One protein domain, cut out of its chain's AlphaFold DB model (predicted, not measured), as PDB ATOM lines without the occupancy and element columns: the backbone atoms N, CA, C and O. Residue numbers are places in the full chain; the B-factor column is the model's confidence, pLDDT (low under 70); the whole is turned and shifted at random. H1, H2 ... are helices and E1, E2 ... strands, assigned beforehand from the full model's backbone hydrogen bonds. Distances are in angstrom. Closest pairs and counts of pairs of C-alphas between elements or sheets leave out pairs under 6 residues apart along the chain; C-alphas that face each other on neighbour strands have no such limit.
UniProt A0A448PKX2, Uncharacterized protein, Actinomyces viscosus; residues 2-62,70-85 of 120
ATOM      1  N   SER A   2      83.450  82.152  95.431       71.62
ATOM      2  CA  SER A   2      83.455  83.100  94.299       71.62
ATOM      3  C   SER A   2      84.696  83.998  94.205       71.62
ATOM      4  O   SER A   2      85.240  84.195  93.122       71.62
ATOM      5  N   ASP A   3      85.158  84.542  95.331       84.06
ATOM      6  CA  ASP A   3      86.122  85.652  95.314       84.06
ATOM      7  C   ASP A   3      87.528  85.220  94.873       84.06
ATOM      8  O   ASP A   3      88.230  85.977  94.203       84.06
ATOM      9  N   ALA A   4      87.925  83.984  95.193       91.25
ATOM     10  CA  ALA A   4      89.201  83.420  94.757       91.25
ATOM     11  C   ALA A   4      89.218  83.173  93.239       91.25
ATOM     12  O   ALA A   4      90.185  83.531  92.570       91.25
ATOM     13  N   ASN A   5      88.125  82.647  92.678       93.31
ATOM     14  CA  ASN A   5      88.019  82.416  91.236       93.31
ATOM     15  C   ASN A   5      87.957  83.742  90.472       93.31
ATOM     16  O   ASN A   5      88.602  83.885  89.435       93.31
ATOM     17  N   VAL A   6      87.260  84.750  91.010       95.44
ATOM     18  CA  VAL A   6      87.277  86.112  90.453       95.44
ATOM     19  C   VAL A   6      88.704  86.666  90.409       95.44
ATOM     20  O   VAL A   6      89.090  87.263  89.404       95.44
ATOM     21  N   ALA A   7      89.504  86.448  91.456       94.81
ATOM     22  CA  ALA A   7      90.901  86.874  91.478       94.81
ATOM     23  C   ALA A   7      91.759  86.146  90.424       94.81
ATOM     24  O   ALA A   7      92.556  86.795  89.744       94.81
ATOM     25  N   LEU A   8      91.566  84.834  90.238       94.88
ATOM     26  CA  LEU A   8      92.255  84.054  89.202       94.88
ATOM     27  C   LEU A   8      91.905  84.540  87.791       94.88
ATOM     28  O   LEU A   8      92.798  84.818  86.993       94.88
ATOM     29  N   VAL A   9      90.615  84.717  87.496       95.19
ATOM     30  CA  VAL A   9      90.163  85.199  86.183       95.19
ATOM     31  C   VAL A   9      90.656  86.623  85.930       95.19
ATOM     32  O   VAL A   9      91.118  86.926  84.832       95.19
ATOM     33  N   ARG A  10      90.647  87.498  86.943       96.25
ATOM     34  CA  ARG A  10      91.221  88.844  86.814       96.25
ATOM     35  C   ARG A  10      92.711  88.796  86.482       96.25
ATOM     36  O   ARG A  10      93.129  89.485  85.559       96.25
ATOM     37  N   ARG A  11      93.486  87.941  87.156       96.50
ATOM     38  CA  ARG A  11      94.911  87.740  86.846       96.50
ATOM     39  C   ARG A  11      95.120  87.284  85.401       96.50
ATOM     40  O   ARG A  11      96.026  87.790  84.741       96.50
ATOM     41  N   LEU A  12      94.284  86.374  84.898       95.50
ATOM     42  CA  LEU A  12      94.357  85.931  83.505       95.50
ATOM     43  C   LEU A  12      94.187  87.114  82.535       95.50
ATOM     44  O   LEU A  12      95.020  87.289  81.644       95.50
ATOM     45  N   TYR A  13      93.180  87.970  82.744       95.25
ATOM     46  CA  TYR A  13      92.978  89.167  81.918       95.25
ATOM     47  C   TYR A  13      94.103  90.199  82.059       95.25
ATOM     48  O   TYR A  13      94.598  90.692  81.046       95.25
ATOM     49  N   ASP A  14      94.525  90.512  83.286       95.31
ATOM     50  CA  ASP A  14      95.563  91.517  83.559       95.31
ATOM     51  C   ASP A  14      96.921  91.114  82.963       95.31
ATOM     52  O   ASP A  14      97.703  91.971  82.553       95.31
ATOM     53  N   SER A  15      97.186  89.807  82.866       95.69
ATOM     54  CA  SER A  15      98.392  89.274  82.222       95.69
ATOM     55  C   SER A  15      98.384  89.385  80.695       95.69
ATOM     56  O   SER A  15      99.421  89.190  80.067       95.69
ATOM     57  N   GLY A  16      97.224  89.648  80.081       91.44
ATOM     58  CA  GLY A  16      97.062  89.557  78.631       91.44
ATOM     59  C   GLY A  16      97.264  88.136  78.094       91.44
ATOM     60  O   GLY A  16      97.730  87.987  76.970       91.44
ATOM     61  N   MET A  17      96.930  87.113  78.895       91.56
ATOM     62  CA  MET A  17      97.198  85.696  78.609       91.56
ATOM     63  C   MET A  17      98.696  85.386  78.456       91.56
ATOM     64  O   MET A  17      99.107  84.682  77.532       91.56
ATOM     65  N   ALA A  18      99.525  85.921  79.359       93.12
ATOM     66  CA  ALA A  18     100.945  85.585  79.399       93.12
ATOM     67  C   ALA A  18     101.135  84.057  79.535       93.12
ATOM     68  O   ALA A  18     100.409  83.445  80.325       93.12
ATOM     69  N   PRO A  19     102.074  83.427  78.798       91.75
ATOM     70  CA  PRO A  19     102.183  81.966  78.748       91.75
ATOM     71  C   PRO A  19     102.325  81.296  80.117       91.75
ATOM     72  O   PRO A  19     101.661  80.305  80.383       91.75
ATOM     73  N   ASP A  20     103.118  81.877  81.017       95.12
ATOM     74  CA  ASP A  20     103.322  81.377  82.379       95.12
ATOM     75  C   ASP A  20     102.049  81.444  83.237       95.12
ATOM     76  O   ASP A  20     101.792  80.560  84.051       95.12
ATOM     77  N   VAL A  21     101.230  82.479  83.041       95.56
ATOM     78  CA  VAL A  21      99.948  82.636  83.741       95.56
ATOM     79  C   VAL A  21      98.909  81.664  83.194       95.56
ATOM     80  O   VAL A  21      98.129  81.102  83.961       95.56
ATOM     81  N   VAL A  22      98.892  81.462  81.879       93.94
ATOM     82  CA  VAL A  22      98.018  80.479  81.236       93.94
ATOM     83  C   VAL A  22      98.358  79.072  81.714       93.94
ATOM     84  O   VAL A  22      97.451  78.385  82.167       93.94
ATOM     85  N   ASP A  23      99.631  78.676  81.679       92.44
ATOM     86  CA  ASP A  23     100.081  77.338  82.089       92.44
ATOM     87  C   ASP A  23      99.720  77.015  83.551       92.44
ATOM     88  O   ASP A  23      99.529  75.856  83.909       92.44
ATOM     89  N   GLU A  24      99.619  78.032  84.413       93.56
ATOM     90  CA  GLU A  24      99.234  77.860  85.817       93.56
ATOM     91  C   GLU A  24      97.712  77.773  86.025       93.56
ATOM     92  O   GLU A  24      97.250  77.058  86.914       93.56
ATOM     93  N   ILE A  25      96.927  78.540  85.261       92.88
ATOM     94  CA  ILE A  25      95.494  78.757  85.531       92.88
ATOM     95  C   ILE A  25      94.596  77.889  84.646       92.88
ATOM     96  O   ILE A  25      93.502  77.503  85.062       92.88
ATOM     97  N   VAL A  26      95.011  77.621  83.410       92.25
ATOM     98  CA  VAL A  26      94.192  76.932  82.413       92.25
ATOM     99  C   VAL A  26      94.339  75.425  82.578       92.25
ATOM    100  O   VAL A  26      95.432  74.881  82.483       92.25
ATOM    101  N   ALA A  27      93.216  74.745  82.804       93.56
ATOM    102  CA  ALA A  27      93.188  73.295  82.919       93.56
ATOM    103  C   ALA A  27      93.418  72.603  81.561       93.56
ATOM    104  O   ALA A  27      93.005  73.105  80.512       93.56
ATOM    105  N   ASP A  28      94.024  71.413  81.593       91.56
ATOM    106  CA  ASP A  28      94.301  70.602  80.396       91.56
ATOM    107  C   ASP A  28      93.028  70.238  79.612       91.56
ATOM    108  O   ASP A  28      93.054  70.100  78.388       91.56
ATOM    109  N   ASP A  29      91.901  70.103  80.310       94.44
ATOM    110  CA  ASP A  29      90.586  69.782  79.759       94.44
ATOM    111  C   ASP A  29      89.749  71.027  79.407       94.44
ATOM    112  O   ASP A  29      88.527  70.930  79.272       94.44
ATOM    113  N   LEU A  30      90.398  72.183  79.211       96.12
ATOM    114  CA  LEU A  30      89.765  73.431  78.783       96.12
ATOM    115  C   LEU A  30      88.768  73.203  77.638       96.12
ATOM    116  O   LEU A  30      89.103  72.633  76.597       96.12
ATOM    117  N   VAL A  31      87.575  73.771  77.788       97.44
ATOM    118  CA  VAL A  31      86.619  73.952  76.696       97.44
ATOM    119  C   VAL A  31      86.460  75.444  76.449       97.44
ATOM    120  O   VAL A  31      86.006  76.185  77.318       97.44
ATOM    121  N   TRP A  32      86.848  75.884  75.260       96.12
ATOM    122  CA  TRP A  32      86.760  77.272  74.828       96.12
ATOM    123  C   TRP A  32      85.669  77.389  73.763       96.12
ATOM    124  O   TRP A  32      85.883  77.081  72.590       96.12
ATOM    125  N   ASP A  33      84.474  77.777  74.202       97.12
ATOM    126  CA  ASP A  33      83.277  77.898  73.367       97.12
ATOM    127  C   ASP A  33      83.104  79.348  72.900       97.12
ATOM    128  O   ASP A  33      82.807  80.250  73.687       97.12
ATOM    129  N   ILE A  34      83.334  79.582  71.608       93.06
ATOM    130  CA  ILE A  34      83.116  80.878  70.977       93.06
ATOM    131  C   ILE A  34      81.746  80.895  70.320       93.06
ATOM    132  O   ILE A  34      81.454  80.106  69.418       93.06
ATOM    133  N   THR A  35      80.954  81.890  70.725       89.75
ATOM    134  CA  THR A  35      79.573  82.097  70.293       89.75
ATOM    135  C   THR A  35      79.400  81.934  68.775       89.75
ATOM    136  O   THR A  35      80.121  82.572  67.996       89.75
ATOM    137  N   PRO A  36      78.403  81.149  68.326       87.38
ATOM    138  CA  PRO A  36      78.063  81.043  66.913       87.38
ATOM    139  C   PRO A  36      77.822  82.413  66.267       87.38
ATOM    140  O   PRO A  36      77.096  83.250  66.801       87.38
ATOM    141  N   GLY A  37      78.422  82.633  65.096       85.62
ATOM    142  CA  GLY A  37      78.341  83.903  64.363       85.62
ATOM    143  C   GLY A  37      79.485  84.881  64.647       85.62
ATOM    144  O   GLY A  37      79.665  85.818  63.872       85.62
ATOM    145  N   ALA A  38      80.298  84.650  65.685       84.00
ATOM    146  CA  ALA A  38      81.582  85.334  65.823       84.00
ATOM    147  C   ALA A  38      82.598  84.813  64.778       84.00
ATOM    148  O   ALA A  38      82.486  83.665  64.325       84.00
ATOM    149  N   PRO A  39      83.607  85.618  64.386       85.31
ATOM    150  CA  PRO A  39      84.700  85.151  63.538       85.31
ATOM    151  C   PRO A  39      85.367  83.913  64.137       85.31
ATOM    152  O   PRO A  39      85.754  83.925  65.303       85.31
ATOM    153  N   PHE A  40      85.487  82.854  63.334       90.38
ATOM    154  CA  PHE A  40      86.002  81.555  63.784       90.38
ATOM    155  C   PHE A  40      85.245  80.993  65.004       90.38
ATOM    156  O   PHE A  40      85.839  80.363  65.868       90.38
ATOM    157  N   GLY A  41      83.929  81.221  65.081       91.88
ATOM    158  CA  GLY A  41      83.083  80.613  66.105       91.88
ATOM    159  C   GLY A  41      83.118  79.085  66.060       91.88
ATOM    160  O   GLY A  41      83.216  78.481  64.987       91.88
ATOM    161  N   GLY A  42      83.036  78.466  67.233       94.75
ATOM    162  CA  GLY A  42      83.219  77.031  67.409       94.75
ATOM    163  C   GLY A  42      83.643  76.672  68.830       94.75
ATOM    164  O   GLY A  42      83.902  77.547  69.655       94.75
ATOM    165  N   VAL A  43      83.725  75.368  69.091       97.50
ATOM    166  CA  VAL A  43      84.164  74.810  70.374       97.50
ATOM    167  C   VAL A  43      85.562  74.229  70.201       97.50
ATOM    168  O   VAL A  43      85.772  73.372  69.342       97.50
ATOM    169  N   TYR A  44      86.503  74.701  71.013       97.19
ATOM    170  CA  TYR A  44      87.906  74.298  70.985       97.19
ATOM    171  C   TYR A  44      88.275  73.587  72.286       97.19
ATOM    172  O   TYR A  44      87.896  74.033  73.370       97.19
ATOM    173  N   HIS A  45      89.022  72.489  72.181       97.38
ATOM    174  CA  HIS A  45      89.381  71.641  73.314       97.38
ATOM    175  C   HIS A  45      90.880  71.715  73.607       97.38
ATOM    176  O   HIS A  45      91.714  71.352  72.775       97.38
ATOM    177  N   GLY A  46      91.207  72.157  74.818       95.06
ATOM    178  CA  GLY A  46      92.570  72.360  75.284       95.06
ATOM    179  C   GLY A  46      93.213  73.636  74.738       95.06
ATOM    180  O   GLY A  46      92.894  74.135  73.652       95.06
ATOM    181  N   TRP A  47      94.189  74.151  75.484       94.38
ATOM    182  CA  TRP A  47      94.955  75.334  75.088       94.38
ATOM    183  C   TRP A  47      95.668  75.222  73.719       94.38
ATOM    184  O   TRP A  47      95.695  76.215  72.981       94.38
ATOM    185  N   PRO A  48      96.185  74.047  73.293       94.00
ATOM    186  CA  PRO A  48      96.782  73.906  71.964       94.00
ATOM    187  C   PRO A  48      95.819  74.224  70.810       94.00
ATOM    188  O   PRO A  48      96.217  74.902  69.866       94.00
ATOM    189  N   GLN A  49      94.551  73.798  70.881       95.75
ATOM    190  CA  GLN A  49      93.567  74.130  69.839       95.75
ATOM    191  C   GLN A  49      93.164  75.602  69.896       95.75
ATOM    192  O   GLN A  49      93.025  76.250  68.862       95.75
ATOM    193  N   VAL A  50      93.029  76.171  71.098       95.06
ATOM    194  CA  VAL A  50      92.730  77.601  71.260       95.06
ATOM    195  C   VAL A  50      93.820  78.467  70.625       95.06
ATOM    196  O   VAL A  50      93.527  79.413  69.894       95.06
ATOM    197  N   THR A  51      95.089  78.133  70.841       94.06
ATOM    198  CA  THR A  51      96.208  78.904  70.284       94.06
ATOM    199  C   THR A  51      96.398  78.682  68.788       94.06
ATOM    200  O   THR A  51      96.545  79.660  68.058       94.06
ATOM    201  N   ALA A  52      96.365  77.437  68.309       94.62
ATOM    202  CA  ALA A  52      96.607  77.125  66.901       94.62
ATOM    203  C   ALA A  52      95.397  77.429  66.002       94.62
ATOM    204  O   ALA A  52      95.540  78.072  64.961       94.62
ATOM    205  N   ASP A  53      94.200  77.006  66.413       95.06
ATOM    206  CA  ASP A  53      93.020  76.973  65.545       95.06
ATOM    207  C   ASP A  53      92.063  78.148  65.775       95.06
ATOM    208  O   ASP A  53      91.317  78.508  64.863       95.06
ATOM    209  N   PHE A  54      92.062  78.767  66.959       93.75
ATOM    210  CA  PHE A  54      91.304  79.999  67.190       93.75
ATOM    211  C   PHE A  54      92.191  81.234  67.004       93.75
ATOM    212  O   PHE A  54      92.069  81.929  65.991       93.75
ATOM    213  N   PHE A  55      93.137  81.492  67.913       92.50
ATOM    214  CA  PHE A  55      94.003  82.675  67.832       92.50
ATOM    215  C   PHE A  55      94.915  82.660  66.602       92.50
ATOM    216  O   PHE A  55      95.069  83.696  65.954       92.50
ATOM    217  N   GLY A  56      95.457  81.500  66.227       93.69
ATOM    218  CA  GLY A  56      96.304  81.344  65.043       93.69
ATOM    219  C   GLY A  56      95.583  81.645  63.728       93.69
ATOM    220  O   GLY A  56      96.226  82.044  62.762       93.69
ATOM    221  N   ARG A  57      94.249  81.531  63.696       92.50
ATOM    222  CA  ARG A  57      93.420  81.934  62.550       92.50
ATOM    223  C   ARG A  57      92.917  83.367  62.670       92.50
ATOM    224  O   ARG A  57      92.848  84.053  61.662       92.50
ATOM    225  N   LEU A  58      92.598  83.836  63.876       90.31
ATOM    226  CA  LEU A  58      92.042  85.169  64.110       90.31
ATOM    227  C   LEU A  58      93.080  86.292  63.997       90.31
ATOM    228  O   LEU A  58      92.857  87.273  63.286       90.31
ATOM    229  N   LEU A  59      94.200  86.167  64.710       90.56
ATOM    230  CA  LEU A  59      95.185  87.242  64.848       90.56
ATOM    231  C   LEU A  59      95.826  87.679  63.518       90.56
ATOM    232  O   LEU A  59      96.019  88.881  63.357       90.56
ATOM    233  N   PRO A  60      96.084  86.799  62.526       92.31
ATOM    234  CA  PRO A  60      96.608  87.223  61.224       92.31
ATOM    235  C   PRO A  60      95.695  88.152  60.417       92.31
ATOM    236  O   PRO A  60      96.144  88.702  59.418       92.31
ATOM    237  N   HIS A  61      94.425  88.318  60.801       88.12
ATOM    238  CA  HIS A  61      93.497  89.249  60.150       88.12
ATOM    239  C   HIS A  61      93.402  90.602  60.871       88.12
ATOM    240  O   HIS A  61      92.756  91.529  60.376       88.12
ATOM    241  N   LEU A  62      94.043  90.735  62.033       88.06
ATOM    242  CA  LEU A  62      93.915  91.886  62.913       88.06
ATOM    243  C   LEU A  62      95.275  92.551  63.133       88.06
ATOM    244  O   LEU A  62      96.260  91.917  63.490       88.06
ATOM    245  N   GLU A  70      85.571  94.912  82.343       96.62
ATOM    246  CA  GLU A  70      85.084  95.998  83.203       96.62
ATOM    247  C   GLU A  70      84.564  95.480  84.537       96.62
ATOM    248  O   GLU A  70      84.902  96.012  85.593       96.62
ATOM    249  N   ASN A  71      83.759  94.418  84.494       96.88
ATOM    250  CA  ASN A  71      83.129  93.855  85.680       96.88
ATOM    251  C   ASN A  71      83.367  92.354  85.746       96.88
ATOM    252  O   ASN A  71      83.343  91.668  84.725       96.88
ATOM    253  N   PHE A  72      83.545  91.866  86.970       96.38
ATOM    254  CA  PHE A  72      83.715  90.458  87.290       96.38
ATOM    255  C   PHE A  72      82.667  90.082  88.328       96.38
ATOM    256  O   PHE A  72      82.575  90.729  89.373       96.38
ATOM    257  N   TYR A  73      81.905  89.034  88.050       94.69
ATOM    258  CA  TYR A  73      80.848  88.543  88.919       94.69
ATOM    259  C   TYR A  73      81.113  87.076  89.225       94.69
ATOM    260  O   TYR A  73      81.118  86.249  88.318       94.69
ATOM    261  N   GLY A  74      81.330  86.740  90.492       93.88
ATOM    262  CA  GLY A  74      81.291  85.345  90.920       93.88
ATOM    263  C   GLY A  74      79.848  84.933  91.193       93.88
ATOM    264  O   GLY A  74      79.116  85.673  91.849       93.88
ATOM    265  N   ALA A  75      79.426  83.771  90.701       88.31
ATOM    266  CA  ALA A  75      78.102  83.245  91.021       88.31
ATOM    267  C   ALA A  75      78.112  82.571  92.397       88.31
ATOM    268  O   ALA A  75      78.853  81.611  92.628       88.31
ATOM    269  N   GLU A  76      77.281  83.074  93.312       86.94
ATOM    270  CA  GLU A  76      77.192  82.557  94.679       86.94
ATOM    271  C   GLU A  76      76.910  81.051  94.699       86.94
ATOM    272  O   GLU A  76      76.049  80.545  93.983       86.94
ATOM    273  N   GLY A  77      77.657  80.325  95.534       87.25
ATOM    274  CA  GLY A  77      77.519  78.873  95.661       87.25
ATOM    275  C   GLY A  77      78.028  78.063  94.464       87.25
ATOM    276  O   GLY A  77      77.826  76.852  94.448       87.25
ATOM    277  N   THR A  78      78.696  78.691  93.494       91.38
ATOM    278  CA  THR A  78      79.327  78.009  92.354       91.38
ATOM    279  C   THR A  78      80.776  78.464  92.173       91.38
ATOM    280  O   THR A  78      81.208  79.448  92.778       91.38
ATOM    281  N   ASP A  79      81.505  77.772  91.299       92.62
ATOM    282  CA  ASP A  79      82.869  78.139  90.909       92.62
ATOM    283  C   ASP A  79      82.916  79.013  89.644       92.62
ATOM    284  O   ASP A  79      83.994  79.310  89.131       92.62
ATOM    285  N   HIS A  80      81.759  79.455  89.141       93.50
ATOM    286  CA  HIS A  80      81.662  80.198  87.890       93.50
ATOM    287  C   HIS A  80      81.922  81.694  88.081       93.50
ATOM    288  O   HIS A  80      81.478  82.316  89.053       93.50
ATOM    289  N   VAL A  81      82.591  82.278  87.088       95.62
ATOM    290  CA  VAL A  81      82.856  83.713  86.989       95.62
ATOM    291  C   VAL A  81      82.332  84.219  85.652       95.62
ATOM    292  O   VAL A  81      82.650  83.658  84.608       95.62
ATOM    293  N   PHE A  82      81.569  85.306  85.692       95.25
ATOM    294  CA  PHE A  82      81.096  86.029  84.517       95.25
ATOM    295  C   PHE A  82      81.870  87.335  84.395       95.25
ATOM    296  O   PHE A  82      82.037  88.059  85.381       95.25
ATOM    297  N   VAL A  83      82.333  87.646  83.187       96.69
ATOM    298  CA  VAL A  83      83.088  88.869  82.910       96.69
ATOM    299  C   VAL A  83      82.403  89.636  81.793       96.69
ATOM    300  O   VAL A  83      82.162  89.100  80.718       96.69
ATOM    301  N   THR A  84      82.114  90.910  82.042       97.38
ATOM    302  CA  THR A  84      81.580  91.822  81.022       97.38
ATOM    303  C   THR A  84      82.623  92.870  80.677       97.38
ATOM    304  O   THR A  84      83.317  93.355  81.574       97.38
ATOM    305  N   GLY A  85      82.692  93.272  79.413       95.94
ATOM    306  CA  GLY A  85      83.594  94.322  78.958       95.94
ATOM    307  C   GLY A  85      83.475  94.570  77.460       95.94
ATOM    308  O   GLY A  85      82.441  94.278  76.861       95.94
TER     309      GLY A  85
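What this domain is: This is residues 2 to 62 and 70 to 85 of the 120 residues of an uncharacterized protein of Actinomyces viscosus (UniProt A0A448PKX2). The model has two small lobes, each a two-stranded hairpin with one helix packed on it: H1 on the hairpin E3 and E4, and H3 on the hairpin E1 and E2. The short helix H2 folds back along the end of H1 and leads over from the first lobe to the second, on one side of the domain. The printed part has 77 residues, with three named helices and four named strands in the order H1, H2, E1, E2, H3, E3, E4; both sheets are antiparallel, and the class is mixed, helices and strands. The whole is only just compact, close to loose, with a radius of gyration of the C-alphas of 13.4 A, and it spans 36 by 29 by 24 A.

How they stand to each other: H1, residues 2 to 14, and H2, residues 19 to 25, form a helical hairpin. They touch, with residues 8 to 12 of H1 alone, at a shallow tilt of 10 degrees and run opposite ways; the closest C-alphas are those of Leu 12 and Val 21, 6.5 A apart. E1, residues 31 to 34, and E2, residues 42 to 45, form an antiparallel hairpin, with N 32 and O 44 within hydrogen-bond range at 2.8 A. H3, residues 46 to 61, comes closest to E2 at the C-alphas of Tyr 44 and Val 50, 5.9 A apart. It has a kink of 26 degrees near residue 55. H3 is apart from H1 and from H2. E3, residues 70 to 74, and E4, residues 81 to 85, form the other antiparallel hairpin, with N 73 and O 82 at 2.8 A. The closest C-alphas of H1 and E3 are those of Ser 2 and Gly 74, 4.6 A apart; those of H1 and E4 are Val 6 and Val 81, at 6.1 A. Every O i to N i+4 pair is within hydrogen-bond range in H1 and H2, and 7 of 12 are in H3.

Where its parts are: H1 begins at C-alpha 2, (83.455, 83.100, 94.299), and is 18.2 A long; H2 measures 10.1 A. E1 is 9.6 A and E2 10.1 A long. H3, 22.7 A, begins at C-alpha 46, (92.570, 72.360, 75.284). E3 is 13.7 A long, and E4, 13.3 A, ends at C-alpha 85, (83.594, 94.322, 78.958).

The domain as a whole: The two C-alphas farthest apart are those of His 61 and Gly 77, at 40.3 A. Residues 63 to 69 are not printed, and C-alphas 62 and 70 are 22.5 A apart across this cut, on the link from H3 to E3. Of the links printed whole, none is long. The mean pLDDT of the printed part is 93.0, and no printed residue is under 70.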